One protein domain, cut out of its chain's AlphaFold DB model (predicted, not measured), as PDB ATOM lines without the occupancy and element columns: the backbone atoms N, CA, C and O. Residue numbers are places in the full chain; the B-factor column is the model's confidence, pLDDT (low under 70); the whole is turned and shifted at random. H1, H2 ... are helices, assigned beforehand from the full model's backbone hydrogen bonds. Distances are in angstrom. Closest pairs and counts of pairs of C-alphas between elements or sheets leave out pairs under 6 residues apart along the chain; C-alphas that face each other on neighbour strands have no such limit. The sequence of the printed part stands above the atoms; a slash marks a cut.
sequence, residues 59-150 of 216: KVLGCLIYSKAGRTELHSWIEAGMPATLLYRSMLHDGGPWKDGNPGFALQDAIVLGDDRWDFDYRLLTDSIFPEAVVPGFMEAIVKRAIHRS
ATOM      1  N   LYS A  59     -30.129  12.568  72.376       47.78
ATOM      2  CA  LYS A  59     -31.427  12.983  71.825       47.78
ATOM      3  C   LYS A  59     -32.506  11.896  71.939       47.78
ATOM      4  O   LYS A  59     -33.683  12.236  72.031       47.78
ATOM      5  N   VAL A  60     -32.144  10.608  71.944       50.53
ATOM      6  CA  VAL A  60     -33.115   9.513  72.143       50.53
ATOM      7  C   VAL A  60     -33.500   9.382  73.600       50.53
ATOM      8  O   VAL A  60     -34.689   9.301  73.891       50.53
ATOM      9  N   LEU A  61     -32.530   9.453  74.512       56.53
ATOM     10  CA  LEU A  61     -32.820   9.451  75.944       56.53
ATOM     11  C   LEU A  61     -33.645  10.681  76.338       56.53
ATOM     12  O   LEU A  61     -34.655  10.522  77.016       56.53
ATOM     13  N   GLY A  62     -33.336  11.866  75.799       57.03
ATOM     14  CA  GLY A  62     -34.192  13.050  75.933       57.03
ATOM     15  C   GLY A  62     -35.627  12.799  75.453       57.03
ATOM     16  O   GLY A  62     -36.582  12.990  76.200       57.03
ATOM     17  N   CYS A  63     -35.814  12.267  74.242       57.00
ATOM     18  CA  CYS A  63     -37.154  11.949  73.737       57.00
ATOM     19  C   CYS A  63     -37.917  10.936  74.622       57.00
ATOM     20  O   CYS A  63     -39.139  11.051  74.776       57.00
ATOM     21  N   LEU A  64     -37.221   9.965  75.220       63.09
ATOM     22  CA  LEU A  64     -37.818   8.992  76.137       63.09
ATOM     23  C   LEU A  64     -38.209   9.629  77.478       63.09
ATOM     24  O   LEU A  64     -39.325   9.403  77.942       63.09
ATOM     25  N   ILE A  65     -37.355  10.485  78.048       66.50
ATOM     26  CA  ILE A  65     -37.616  11.226  79.295       66.50
ATOM     27  C   ILE A  65     -38.877  12.093  79.167       66.50
ATOM     28  O   ILE A  65     -39.715  12.129  80.071       66.50
ATOM     29  N   TYR A  66     -39.045  12.768  78.028       60.53
ATOM     30  CA  TYR A  66     -40.130  13.735  77.830       60.53
ATOM     31  C   TYR A  66     -41.426  13.141  77.257       60.53
ATOM     32  O   TYR A  66     -42.436  13.846  77.200       60.53
ATOM     33  N   SER A  67     -41.459  11.857  76.880       62.38
ATOM     34  CA  SER A  67     -42.672  11.198  76.371       62.38
ATOM     35  C   SER A  67     -43.282  10.233  77.390       62.38
ATOM     36  O   SER A  67     -42.587   9.451  78.025       62.38
ATOM     37  N   LYS A  68     -44.618  10.228  77.528       59.88
ATOM     38  CA  LYS A  68     -45.316   9.333  78.474       59.88
ATOM     39  C   LYS A  68     -44.975   7.854  78.240       59.88
ATOM     40  O   LYS A  68     -44.728   7.145  79.206       59.88
ATOM     41  N   ALA A  69     -44.945   7.422  76.977       56.12
ATOM     42  CA  ALA A  69     -44.583   6.054  76.607       56.12
ATOM     43  C   ALA A  69     -43.102   5.751  76.885       56.12
ATOM     44  O   ALA A  69     -42.793   4.698  77.428       56.12
ATOM     45  N   GLY A  70     -42.197   6.692  76.589       62.00
ATOM     46  CA  GLY A  70     -40.774   6.526  76.872       62.00
ATOM     47  C   GLY A  70     -40.465   6.414  78.362       62.00
ATOM     48  O   GLY A  70     -39.607   5.626  78.740       62.00
ATOM     49  N   ARG A  71     -41.208   7.112  79.231       69.75
ATOM     50  CA  ARG A  71     -41.060   6.970  80.688       69.75
ATOM     51  C   ARG A  71     -41.430   5.572  81.169       69.75
ATOM     52  O   ARG A  71     -40.657   4.985  81.915       69.75
ATOM     53  N   THR A  72     -42.567   5.029  80.727       65.38
ATOM     54  CA  THR A  72     -42.956   3.644  81.055       65.38
ATOM     55  C   THR A  72     -41.862   2.654  80.650       65.38
ATOM     56  O   THR A  72     -41.542   1.753  81.419       65.38
ATOM     57  N   GLU A  73     -41.227   2.882  79.501       62.22
ATOM     58  CA  GLU A  73     -40.114   2.055  79.038       62.22
ATOM     59  C   GLU A  73     -38.851   2.184  79.865       62.22
ATOM     60  O   GLU A  73     -38.282   1.172  80.265       62.22
ATOM     61  N   LEU A  74     -38.437   3.409  80.182       69.81
ATOM     62  CA  LEU A  74     -37.281   3.637  81.044       69.81
ATOM     63  C   LEU A  74     -37.463   2.951  82.402       69.81
ATOM     64  O   LEU A  74     -36.537   2.301  82.882       69.81
ATOM     65  N   HIS A  75     -38.666   3.032  82.978       70.88
ATOM     66  CA  HIS A  75     -39.013   2.300  84.193       70.88
ATOM     67  C   HIS A  75     -38.871   0.788  84.008       70.88
ATOM     68  O   HIS A  75     -38.162   0.152  84.783       70.88
ATOM     69  N   SER A  76     -39.478   0.216  82.962       64.38
ATOM     70  CA  SER A  76     -39.407  -1.226  82.710       64.38
ATOM     71  C   SER A  76     -37.974  -1.713  82.482       64.38
ATOM     72  O   SER A  76     -37.625  -2.804  82.934       64.38
ATOM     73  N   TRP A  77     -37.126  -0.928  81.814       64.25
ATOM     74  CA  TRP A  77     -35.728  -1.288  81.576       64.25
ATOM     75  C   TRP A  77     -34.906  -1.261  82.861       64.25
ATOM     76  O   TRP A  77     -34.128  -2.185  83.096       64.25
ATOM     77  N   ILE A  78     -35.087  -0.239  83.706       66.69
ATOM     78  CA  ILE A  78     -34.434  -0.170  85.022       66.69
ATOM     79  C   ILE A  78     -34.901  -1.337  85.893       66.69
ATOM     80  O   ILE A  78     -34.085  -2.007  86.527       66.69
ATOM     81  N   GLU A  79     -36.196  -1.658  85.860       67.25
ATOM     82  CA  GLU A  79     -36.733  -2.806  86.587       67.25
ATOM     83  C   GLU A  79     -36.150  -4.141  86.114       67.25
ATOM     84  O   GLU A  79     -35.888  -5.018  86.937       67.25
ATOM     85  N   ALA A  80     -35.884  -4.264  84.812       58.59
ATOM     86  CA  ALA A  80     -35.246  -5.419  84.189       58.59
ATOM     87  C   ALA A  80     -33.714  -5.474  84.375       58.59
ATOM     88  O   ALA A  80     -33.075  -6.397  83.867       58.59
ATOM     89  N   GLY A  81     -33.117  -4.517  85.098       51.12
ATOM     90  CA  GLY A  81     -31.698  -4.518  85.463       51.12
ATOM     91  C   GLY A  81     -30.810  -3.568  84.655       51.12
ATOM     92  O   GLY A  81     -29.587  -3.647  84.772       51.12
ATOM     93  N   MET A  82     -31.376  -2.665  83.848       63.62
ATOM     94  CA  MET A  82     -30.600  -1.582  83.241       63.62
ATOM     95  C   MET A  82     -30.109  -0.614  84.334       63.62
ATOM     96  O   MET A  82     -30.925  -0.104  85.102       63.62
ATOM     97  N   PRO A  83     -28.809  -0.282  84.388       59.00
ATOM     98  CA  PRO A  83     -28.314   0.714  85.332       59.00
ATOM     99  C   PRO A  83     -28.874   2.113  85.033       59.00
ATOM    100  O   PRO A  83     -28.696   2.629  83.926       59.00
ATOM    101  N   ALA A  84     -29.468   2.779  86.031       69.31
ATOM    102  CA  ALA A  84     -29.942   4.164  85.895       69.31
ATOM    103  C   ALA A  84     -28.804   5.163  85.601       69.31
ATOM    104  O   ALA A  84     -29.030   6.223  85.018       69.31
ATOM    105  N   THR A  85     -27.554   4.805  85.910       66.81
ATOM    106  CA  THR A  85     -26.358   5.607  85.601       66.81
ATOM    107  C   THR A  85     -26.206   5.932  84.114       66.81
ATOM    108  O   THR A  85     -25.690   6.999  83.775       66.81
ATOM    109  N   LEU A  86     -26.697   5.063  83.223       64.25
ATOM    110  CA  LEU A  86     -26.717   5.309  81.777       64.25
ATOM    111  C   LEU A  86     -27.637   6.478  81.416       64.25
ATOM    112  O   LEU A  86     -27.305   7.288  80.557       64.25
ATOM    113  N   LEU A  87     -28.767   6.591  82.112       75.69
ATOM    114  CA  LEU A  87     -29.718   7.681  81.938       75.69
ATOM    115  C   LEU A  87     -29.165   8.987  82.529       75.69
ATOM    116  O   LEU A  87     -29.266  10.043  81.907       75.69
ATOM    117  N   TYR A  88     -28.536   8.913  83.703       79.19
ATOM    118  CA  TYR A  88     -28.015  10.078  84.422       79.19
ATOM    119  C   TYR A  88     -26.941  10.845  83.663       79.19
ATOM    120  O   TYR A  88     -26.985  12.072  83.641       79.19
ATOM    121  N   ARG A  89     -26.026  10.153  82.980       74.44
ATOM    122  CA  ARG A  89     -25.002  10.817  82.158       74.44
ATOM    123  C   ARG A  89     -25.627  11.685  81.070       74.44
ATOM    124  O   ARG A  89     -25.275  12.853  80.944       74.44
ATOM    125  N   SER A  90     -26.610  11.157  80.347       72.69
ATOM    126  CA  SER A  90     -27.308  11.934  79.320       72.69
ATOM    127  C   SER A  90     -28.130  13.079  79.909       72.69
ATOM    128  O   SER A  90     -28.226  14.140  79.296       72.69
ATOM    129  N   MET A  91     -28.689  12.906  81.112       79.75
ATOM    130  CA  MET A  91     -29.402  13.987  81.796       79.75
ATOM    131  C   MET A  91     -28.482  15.110  82.299       79.75
ATOM    132  O   MET A  91     -28.954  16.238  82.432       79.75
ATOM    133  N   LEU A  92     -27.195  14.836  82.542       79.81
ATOM    134  CA  LEU A  92     -26.199  15.844  82.933       79.81
ATOM    135  C   LEU A  92     -25.615  16.619  81.748       79.81
ATOM    136  O   LEU A  92     -25.366  17.814  81.878       79.81
ATOM    137  N   HIS A  93     -25.358  15.954  80.622       74.19
ATOM    138  CA  HIS A  93     -24.519  16.532  79.562       74.19
ATOM    139  C   HIS A  93     -25.270  16.927  78.291       74.19
ATOM    140  O   HIS A  93     -24.712  17.648  77.471       74.19
ATOM    141  N   ASP A  94     -26.522  16.499  78.113       65.50
ATOM    142  CA  ASP A  94     -27.211  16.646  76.827       65.50
ATOM    143  C   ASP A  94     -28.720  16.937  76.926       65.50
ATOM    144  O   ASP A  94     -29.464  16.864  75.941       65.50
ATOM    145  N   GLY A  95     -29.198  17.258  78.122       60.41
ATOM    146  CA  GLY A  95     -30.573  17.660  78.403       60.41
ATOM    147  C   GLY A  95     -30.948  19.047  77.886       60.41
ATOM    148  O   GLY A  95     -32.125  19.306  77.644       60.41
ATOM    149  N   GLY A  96     -29.959  19.918  77.676       58.72
ATOM    150  CA  GLY A  96     -30.141  21.326  77.308       58.72
ATOM    151  C   GLY A  96     -31.097  21.603  76.143       58.72
ATOM    152  O   GLY A  96     -31.989  22.438  76.293       58.72
ATOM    153  N   PRO A  97     -31.013  20.872  75.013       62.38
ATOM    154  CA  PRO A  97     -31.933  21.035  73.883       62.38
ATOM    155  C   PRO A  97     -33.410  20.747  74.192       62.38
ATOM    156  O   PRO A  97     -34.273  21.045  73.370       62.38
ATOM    157  N   TRP A  98     -33.716  20.138  75.340       56.81
ATOM    158  CA  TRP A  98     -35.070  19.770  75.750       56.81
ATOM    159  C   TRP A  98     -35.636  20.666  76.853       56.81
ATOM    160  O   TRP A  98     -36.760  20.442  77.306       56.81
ATOM    161  N   LYS A  99     -34.884  21.699  77.257       59.75
ATOM    162  CA  LYS A  99     -35.248  22.627  78.329       59.75
ATOM    163  C   LYS A  99     -36.598  23.317  78.115       59.75
ATOM    164  O   LYS A  99     -37.329  23.525  79.078       59.75
ATOM    165  N   ASP A 100     -36.952  23.579  76.861       58.19
ATOM    166  CA  ASP A 100     -38.193  24.266  76.480       58.19
ATOM    167  C   ASP A 100     -39.354  23.297  76.176       58.19
ATOM    168  O   ASP A 100     -40.476  23.719  75.898       58.19
ATOM    169  N   GLY A 101     -39.100  21.983  76.197       52.72
ATOM    170  CA  GLY A 101     -40.042  20.962  75.731       52.72
ATOM    171  C   GLY A 101     -41.109  20.539  76.744       52.72
ATOM    172  O   GLY A 101     -42.087  19.901  76.350       52.72
ATOM    173  N   ASN A 102     -40.942  20.840  78.037       52.72
ATOM    174  CA  ASN A 102     -41.903  20.461  79.078       52.72
ATOM    175  C   ASN A 102     -41.668  21.251  80.385       52.72
ATOM    176  O   ASN A 102     -40.531  21.284  80.850       52.72
ATOM    177  N   PRO A 103     -42.709  21.819  81.026       52.44
ATOM    178  CA  PRO A 103     -42.572  22.522  82.305       52.44
ATOM    179  C   PRO A 103     -42.284  21.623  83.525       52.44
ATOM    180  O   PRO A 103     -42.051  22.160  84.604       52.44
ATOM    181  N   GLY A 104     -42.302  20.286  83.401       64.50
ATOM    182  CA  GLY A 104     -42.070  19.371  84.529       64.50
ATOM    183  C   GLY A 104     -41.113  18.216  84.224       64.50
ATOM    184  O   GLY A 104     -41.259  17.518  83.215       64.50
ATOM    185  N   PHE A 105     -40.159  17.972  85.129       78.38
ATOM    186  CA  PHE A 105     -39.256  16.821  85.073       78.38
ATOM    187  C   PHE A 105     -39.971  15.549  85.530       78.38
ATOM    188  O   PHE A 105     -40.006  15.190  86.701       78.38
ATOM    189  N   ALA A 106     -40.571  14.834  84.588       75.75
ATOM    190  CA  ALA A 106     -41.489  13.749  84.914       75.75
ATOM    191  C   ALA A 106     -40.855  12.441  85.432       75.75
ATOM    192  O   ALA A 106     -41.588  11.495  85.706       75.75
ATOM    193  N   LEU A 107     -39.524  12.367  85.541       82.88
ATOM    194  CA  LEU A 107     -38.820  11.274  86.226       82.88
ATOM    195  C   LEU A 107     -38.417  11.645  87.661       82.88
ATOM    196  O   LEU A 107     -37.783  10.839  88.335       82.88
ATOM    197  N   GLN A 108     -38.778  12.841  88.135       87.81
ATOM    198  CA  GLN A 108     -38.402  13.334  89.457       87.81
ATOM    199  C   GLN A 108     -38.777  12.353  90.569       87.81
ATOM    200  O   GLN A 108     -37.895  11.917  91.298       87.81
ATOM    201  N   ASP A 109     -40.044  11.946  90.657       89.19
ATOM    202  CA  ASP A 109     -40.503  11.047  91.723       89.19
ATOM    203  C   ASP A 109     -39.837   9.671  91.643       89.19
ATOM    204  O   ASP A 109     -39.488   9.093  92.666       89.19
ATOM    205  N   ALA A 110     -39.599   9.171  90.428       88.75
ATOM    206  CA  ALA A 110     -38.904   7.907  90.210       88.75
ATOM    207  C   ALA A 110     -37.468   7.948  90.746       88.75
ATOM    208  O   ALA A 110     -37.019   7.013  91.400       88.75
ATOM    209  N   ILE A 111     -36.771   9.059  90.517       91.56
ATOM    210  CA  ILE A 111     -35.415   9.275  91.019       91.56
ATOM    211  C   ILE A 111     -35.425   9.517  92.526       91.56
ATOM    212  O   ILE A 111     -34.585   8.972  93.229       91.56
ATOM    213  N   VAL A 112     -36.354  10.310  93.058       92.88
ATOM    214  CA  VAL A 112     -36.369  10.669  94.485       92.88
ATOM    215  C   VAL A 112     -36.798   9.488  95.361       92.88
ATOM    216  O   VAL A 112     -36.160   9.219  96.379       92.88
ATOM    217  N   LEU A 113     -37.848   8.771  94.957       91.56
ATOM    218  CA  LEU A 113     -38.504   7.723  95.748       91.56
ATOM    219  C   LEU A 113     -38.150   6.299  95.299       91.56
ATOM    220  O   LEU A 113     -38.538   5.341  95.965       91.56
ATOM    221  N   GLY A 114     -37.444   6.142  94.176       88.31
ATOM    222  CA  GLY A 114     -37.036   4.835  93.663       88.31
ATOM    223  C   GLY A 114     -36.101   4.086  94.614       88.31
ATOM    224  O   GLY A 114     -35.412   4.687  95.442       88.31
ATOM    225  N   ASP A 115     -36.051   2.764  94.470       88.62
ATOM    226  CA  ASP A 115     -35.119   1.908  95.210       88.62
ATOM    227  C   ASP A 115     -33.661   2.074  94.742       88.62
ATOM    228  O   ASP A 115     -33.333   2.992  93.988       88.62
ATOM    229  N   ASP A 116     -32.775   1.190  95.196       86.12
ATOM    230  CA  ASP A 116     -31.329   1.255  94.950       86.12
ATOM    231  C   ASP A 116     -30.964   1.204  93.451       86.12
ATOM    232  O   ASP A 116     -29.890   1.638  93.040       86.12
ATOM    233  N   ARG A 117     -31.871   0.740  92.577       81.56
ATOM    234  CA  ARG A 117     -31.649   0.757  91.118       81.56
ATOM    235  C   ARG A 117     -31.580   2.179  90.558       81.56
ATOM    236  O   ARG A 117     -31.013   2.383  89.484       81.56
ATOM    237  N   TRP A 118     -32.139   3.143  91.284       88.25
ATOM    238  CA  TRP A 118     -32.111   4.569  90.972       88.25
ATOM    239  C   TRP A 118     -30.964   5.308  91.672       88.25
ATOM    240  O   TRP A 118     -30.898   6.535  91.587       88.25
ATOM    241  N   ASP A 119     -30.045   4.611  92.342       86.81
ATOM    242  CA  ASP A 119     -28.919   5.257  93.011       86.81
ATOM    243  C   ASP A 119     -28.042   6.045  92.040       86.81
ATOM    244  O   ASP A 119     -27.737   5.623  90.919       86.81
ATOM    245  N   PHE A 120     -27.635   7.226  92.495       88.50
ATOM    246  CA  PHE A 120     -26.852   8.160  91.712       88.50
ATOM    247  C   PHE A 120     -25.394   8.144  92.163       88.50
ATOM    248  O   PHE A 120     -25.074   8.341  93.334       88.50
ATOM    249  N   ASP A 121     -24.485   7.958  91.211       87.69
ATOM    250  CA  ASP A 121     -23.059   8.072  91.477       87.69
ATOM    251  C   ASP A 121     -22.643   9.547  91.501       87.69
ATOM    252  O   ASP A 121     -22.446  10.168  90.455       87.69
ATOM    253  N   TYR A 122     -22.461  10.108  92.700       89.69
ATOM    254  CA  TYR A 122     -22.055  11.507  92.874       89.69
ATOM    255  C   TYR A 122     -20.735  11.861  92.185       89.69
ATOM    256  O   TYR A 122     -20.511  13.034  91.899       89.69
ATOM    257  N   ARG A 123     -19.874  10.891  91.847       86.19
ATOM    258  CA  ARG A 123     -18.653  11.157  91.064       86.19
ATOM    259  C   ARG A 123     -18.964  11.704  89.671       86.19
ATOM    260  O   ARG A 123     -18.148  12.425  89.122       86.19
ATOM    261  N   LEU A 124     -20.157  11.456  89.130       83.06
ATOM    262  CA  LEU A 124     -20.592  12.059  87.865       83.06
ATOM    263  C   LEU A 124     -20.709  13.590  87.945       83.06
ATOM    264  O   LEU A 124     -20.713  14.256  86.918       83.06
ATOM    265  N   LEU A 125     -20.784  14.166  89.153       86.75
ATOM    266  CA  LEU A 125     -20.844  15.616  89.335       86.75
ATOM    267  C   LEU A 125     -19.468  16.289  89.393       86.75
ATOM    268  O   LEU A 125     -19.402  17.511  89.497       86.75
ATOM    269  N   THR A 126     -18.368  15.525  89.368       73.25
ATOM    270  CA  THR A 126     -17.011  16.098  89.367       73.25
ATOM    271  C   THR A 126     -16.522  16.511  87.986       73.25
ATOM    272  O   THR A 126     -15.519  17.221  87.896       73.25
ATOM    273  N   ASP A 127     -17.232  16.098  86.937       60.22
ATOM    274  CA  ASP A 127     -16.957  16.492  85.561       60.22
ATOM    275  C   ASP A 127     -17.421  17.937  85.315       60.22
ATOM    276  O   ASP A 127     -18.210  18.494  86.080       60.22
ATOM    277  N   SER A 128     -16.913  18.577  84.259       65.62
ATOM    278  CA  SER A 128     -17.356  19.910  83.833       65.62
ATOM    279  C   SER A 128     -18.842  19.879  83.451       65.62
ATOM    280  O   SER A 128     -19.196  19.662  82.295       65.62
ATOM    281  N   ILE A 129     -19.719  20.059  84.441       75.06
ATOM    282  CA  ILE A 129     -21.158  20.192  84.237       75.06
ATOM    283  C   ILE A 129     -21.430  21.588  83.699       75.06
ATOM    284  O   ILE A 129     -21.162  22.590  84.361       75.06
ATOM    285  N   PHE A 130     -22.007  21.623  82.505       79.00
ATOM    286  CA  PHE A 130     -22.522  22.822  81.864       79.00
ATOM    287  C   PHE A 130     -23.997  22.971  82.251       79.00
ATOM    288  O   PHE A 130     -24.802  22.123  81.860       79.00
ATOM    289  N   PRO A 131     -24.388  23.975  83.059       79.50
ATOM    290  CA  PRO A 131     -25.751  24.070  83.583       79.50
ATOM    291  C   PRO A 131     -26.836  24.109  82.506       79.50
ATOM    292  O   PRO A 131     -27.922  23.561  82.682       79.50
ATOM    293  N   GLU A 132     -26.529  24.721  81.369       76.81
ATOM    294  CA  GLU A 132     -27.368  24.780  80.181       76.81
ATOM    295  C   GLU A 132     -27.598  23.418  79.526       76.81
ATOM    296  O   GLU A 132     -28.569  23.272  78.791       76.81
ATOM    297  N   ALA A 133     -26.731  22.440  79.785       75.56
ATOM    298  CA  ALA A 133     -26.799  21.098  79.234       75.56
ATOM    299  C   ALA A 133     -27.534  20.111  80.153       75.56
ATOM    300  O   ALA A 133     -27.899  19.027  79.705       75.56
ATOM    301  N   VAL A 134     -27.810  20.480  81.406       80.94
ATOM    302  CA  VAL A 134     -28.536  19.628  82.355       80.94
ATOM    303  C   VAL A 134     -30.040  19.670  82.069       80.94
ATOM    304  O   VAL A 134     -30.615  20.733  81.829       80.94
ATOM    305  N   VAL A 135     -30.704  18.513  82.131       80.81
ATOM    306  CA  VAL A 135     -32.174  18.426  82.085       80.81
ATOM    307  C   VAL A 135     -32.769  19.280  83.217       80.81
ATOM    308  O   VAL A 135     -32.430  19.056  84.383       80.81
ATOM    309  N   PRO A 136     -33.674  20.238  82.934       80.00
ATOM    310  CA  PRO A 136     -34.314  21.026  83.986       80.00
ATOM    311  C   PRO A 136     -34.975  20.142  85.040       80.00
ATOM    312  O   PRO A 136     -35.619  19.155  84.696       80.00
ATOM    313  N   GLY A 137     -34.801  20.481  86.318       85.00
ATOM    314  CA  GLY A 137     -35.319  19.707  87.452       85.00
ATOM    315  C   GLY A 137     -34.516  18.445  87.802       85.00
ATOM    316  O   GLY A 137     -34.688  17.906  88.892       85.00
ATOM    317  N   PHE A 138     -33.587  17.988  86.951       88.88
ATOM    318  CA  PHE A 138     -32.799  16.788  87.249       88.88
ATOM    319  C   PHE A 138     -31.871  16.985  88.453       88.88
ATOM    320  O   PHE A 138     -31.848  16.142  89.346       88.88
ATOM    321  N   MET A 139     -31.163  18.119  88.529       91.38
ATOM    322  CA  MET A 139     -30.304  18.412  89.684       91.38
ATOM    323  C   MET A 139     -31.105  18.465  90.991       91.38
ATOM    324  O   MET A 139     -30.671  17.926  92.004       91.38
ATOM    325  N   GLU A 140     -32.300  19.059  90.958       91.31
ATOM    326  CA  GLU A 140     -33.207  19.090  92.107       91.31
ATOM    327  C   GLU A 140     -33.610  17.675  92.541       91.31
ATOM    328  O   GLU A 140     -33.571  17.368  93.729       91.31
ATOM    329  N   ALA A 141     -33.915  16.783  91.594       92.06
ATOM    330  CA  ALA A 141     -34.235  15.390  91.893       92.06
ATOM    331  C   ALA A 141     -33.055  14.637  92.537       92.06
ATOM    332  O   ALA A 141     -33.259  13.905  93.505       92.06
ATOM    333  N   ILE A 142     -31.822  14.840  92.053       93.56
ATOM    334  CA  ILE A 142     -30.620  14.222  92.637       93.56
ATOM    335  C   ILE A 142     -30.391  14.701  94.069       93.56
ATOM    336  O   ILE A 142     -30.147  13.886  94.963       93.56
ATOM    337  N   VAL A 143     -30.501  16.008  94.305       93.38
ATOM    338  CA  VAL A 143     -30.301  16.574  95.640       93.38
ATOM    339  C   VAL A 143     -31.419  16.135  96.592       93.38
ATOM    340  O   VAL A 143     -31.121  15.662  97.687       93.38
ATOM    341  N   LYS A 144     -32.689  16.164  96.165       93.12
ATOM    342  CA  LYS A 144     -33.824  15.661  96.961       93.12
ATOM    343  C   LYS A 144     -33.706  14.179  97.291       93.12
ATOM    344  O   LYS A 144     -33.969  13.800  98.430       93.12
ATOM    345  N   ARG A 145     -33.255  13.341  96.346       93.25
ATOM    346  CA  ARG A 145     -32.954  11.927  96.627       93.25
ATOM    347  C   ARG A 145     -31.902  11.815  97.727       93.25
ATOM    348  O   ARG A 145     -32.098  11.067  98.678       93.25
ATOM    349  N   ALA A 146     -30.816  12.579  97.619       93.44
ATOM    350  CA  ALA A 146     -29.732  12.554  98.593       93.44
ATOM    351  C   ALA A 146     -30.203  12.956 100.004       93.44
ATOM    352  O   ALA A 146     -29.755  12.372 100.989       93.44
ATOM    353  N   ILE A 147     -31.136  13.910 100.119       91.50
ATOM    354  CA  ILE A 147     -31.803  14.245 101.389       91.50
ATOM    355  C   ILE A 147     -32.651  13.058 101.863       91.50
ATOM    356  O   ILE A 147     -32.449  12.568 102.973       91.50
ATOM    357  N   HIS A 148     -33.553  12.562 101.011       92.38
ATOM    358  CA  HIS A 148     -34.489  11.477 101.326       92.38
ATOM    359  C   HIS A 148     -33.781  10.192 101.791       92.38
ATOM    360  O   HIS A 148     -34.239   9.519 102.711       92.38
ATOM    361  N   ARG A 149     -32.623   9.876 101.202       92.44
ATOM    362  CA  ARG A 149     -31.793   8.706 101.526       92.44
ATOM    363  C   ARG A 149     -30.743   8.964 102.609       92.44
ATOM    364  O   ARG A 149     -29.995   8.058 102.957       92.44
ATOM    365  N   SER A 150     -30.677  10.175 103.167       91.31
ATOM    366  CA  SER A 150     -29.623  10.584 104.113       91.31
ATOM    367  C   SER A 150     -28.191  10.443 103.553       91.31
ATOM    368  O   SER A 150     -27.225  10.239 104.289       91.31
TER     369      SER A 150
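AT A GLANCE: This is residues 59 to 150 of the 216 residues of an uncharacterized protein of Pseudomonas amygdali pv. lachrymans (UniProt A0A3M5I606). H3 sits near the middle of a small rounded body, with H1 and H2 at one end, H5 at the other, and H4 and H6 side by side. The printed part, 92 residues with six named helices and no named strand, is all helix. It is compact, radius of gyration of the C-alphas 12.2 A, spanning 31 by 29 by 20 A.

IN THESE COORDINATES: Find C-alpha 59 at (-31.427, 12.983, 71.825), where H1 begins, running to 66. Next come H2, residues 68 to 79, 16.9 A long; H3, 85 to 93; H4, 108 to 113; H5, 122 to 126; and H6, 138 to 148, ending at (-34.489, 11.477, 101.326).

HOW THE PARTS SIT: H1 touches H3, closest C-alphas Leu 61 and Ser 90, 6.9 A, and H2 only at the corner. H4 touches H6, closest C-alphas Val 112 and Arg 145, 4.2 A. O i to N i+4 pairs are within hydrogen-bond range throughout H1, H2, H4 and H6, 4 of 5 in H3, 0 of 1 in H5, whose i+3 pairs are 2 of 2.

THE WHOLE: The printed part has no cut. Links H3 to H4 and H5 to H6 are long. pLDDT is under 70 for 40 residues, among them 59 to 74.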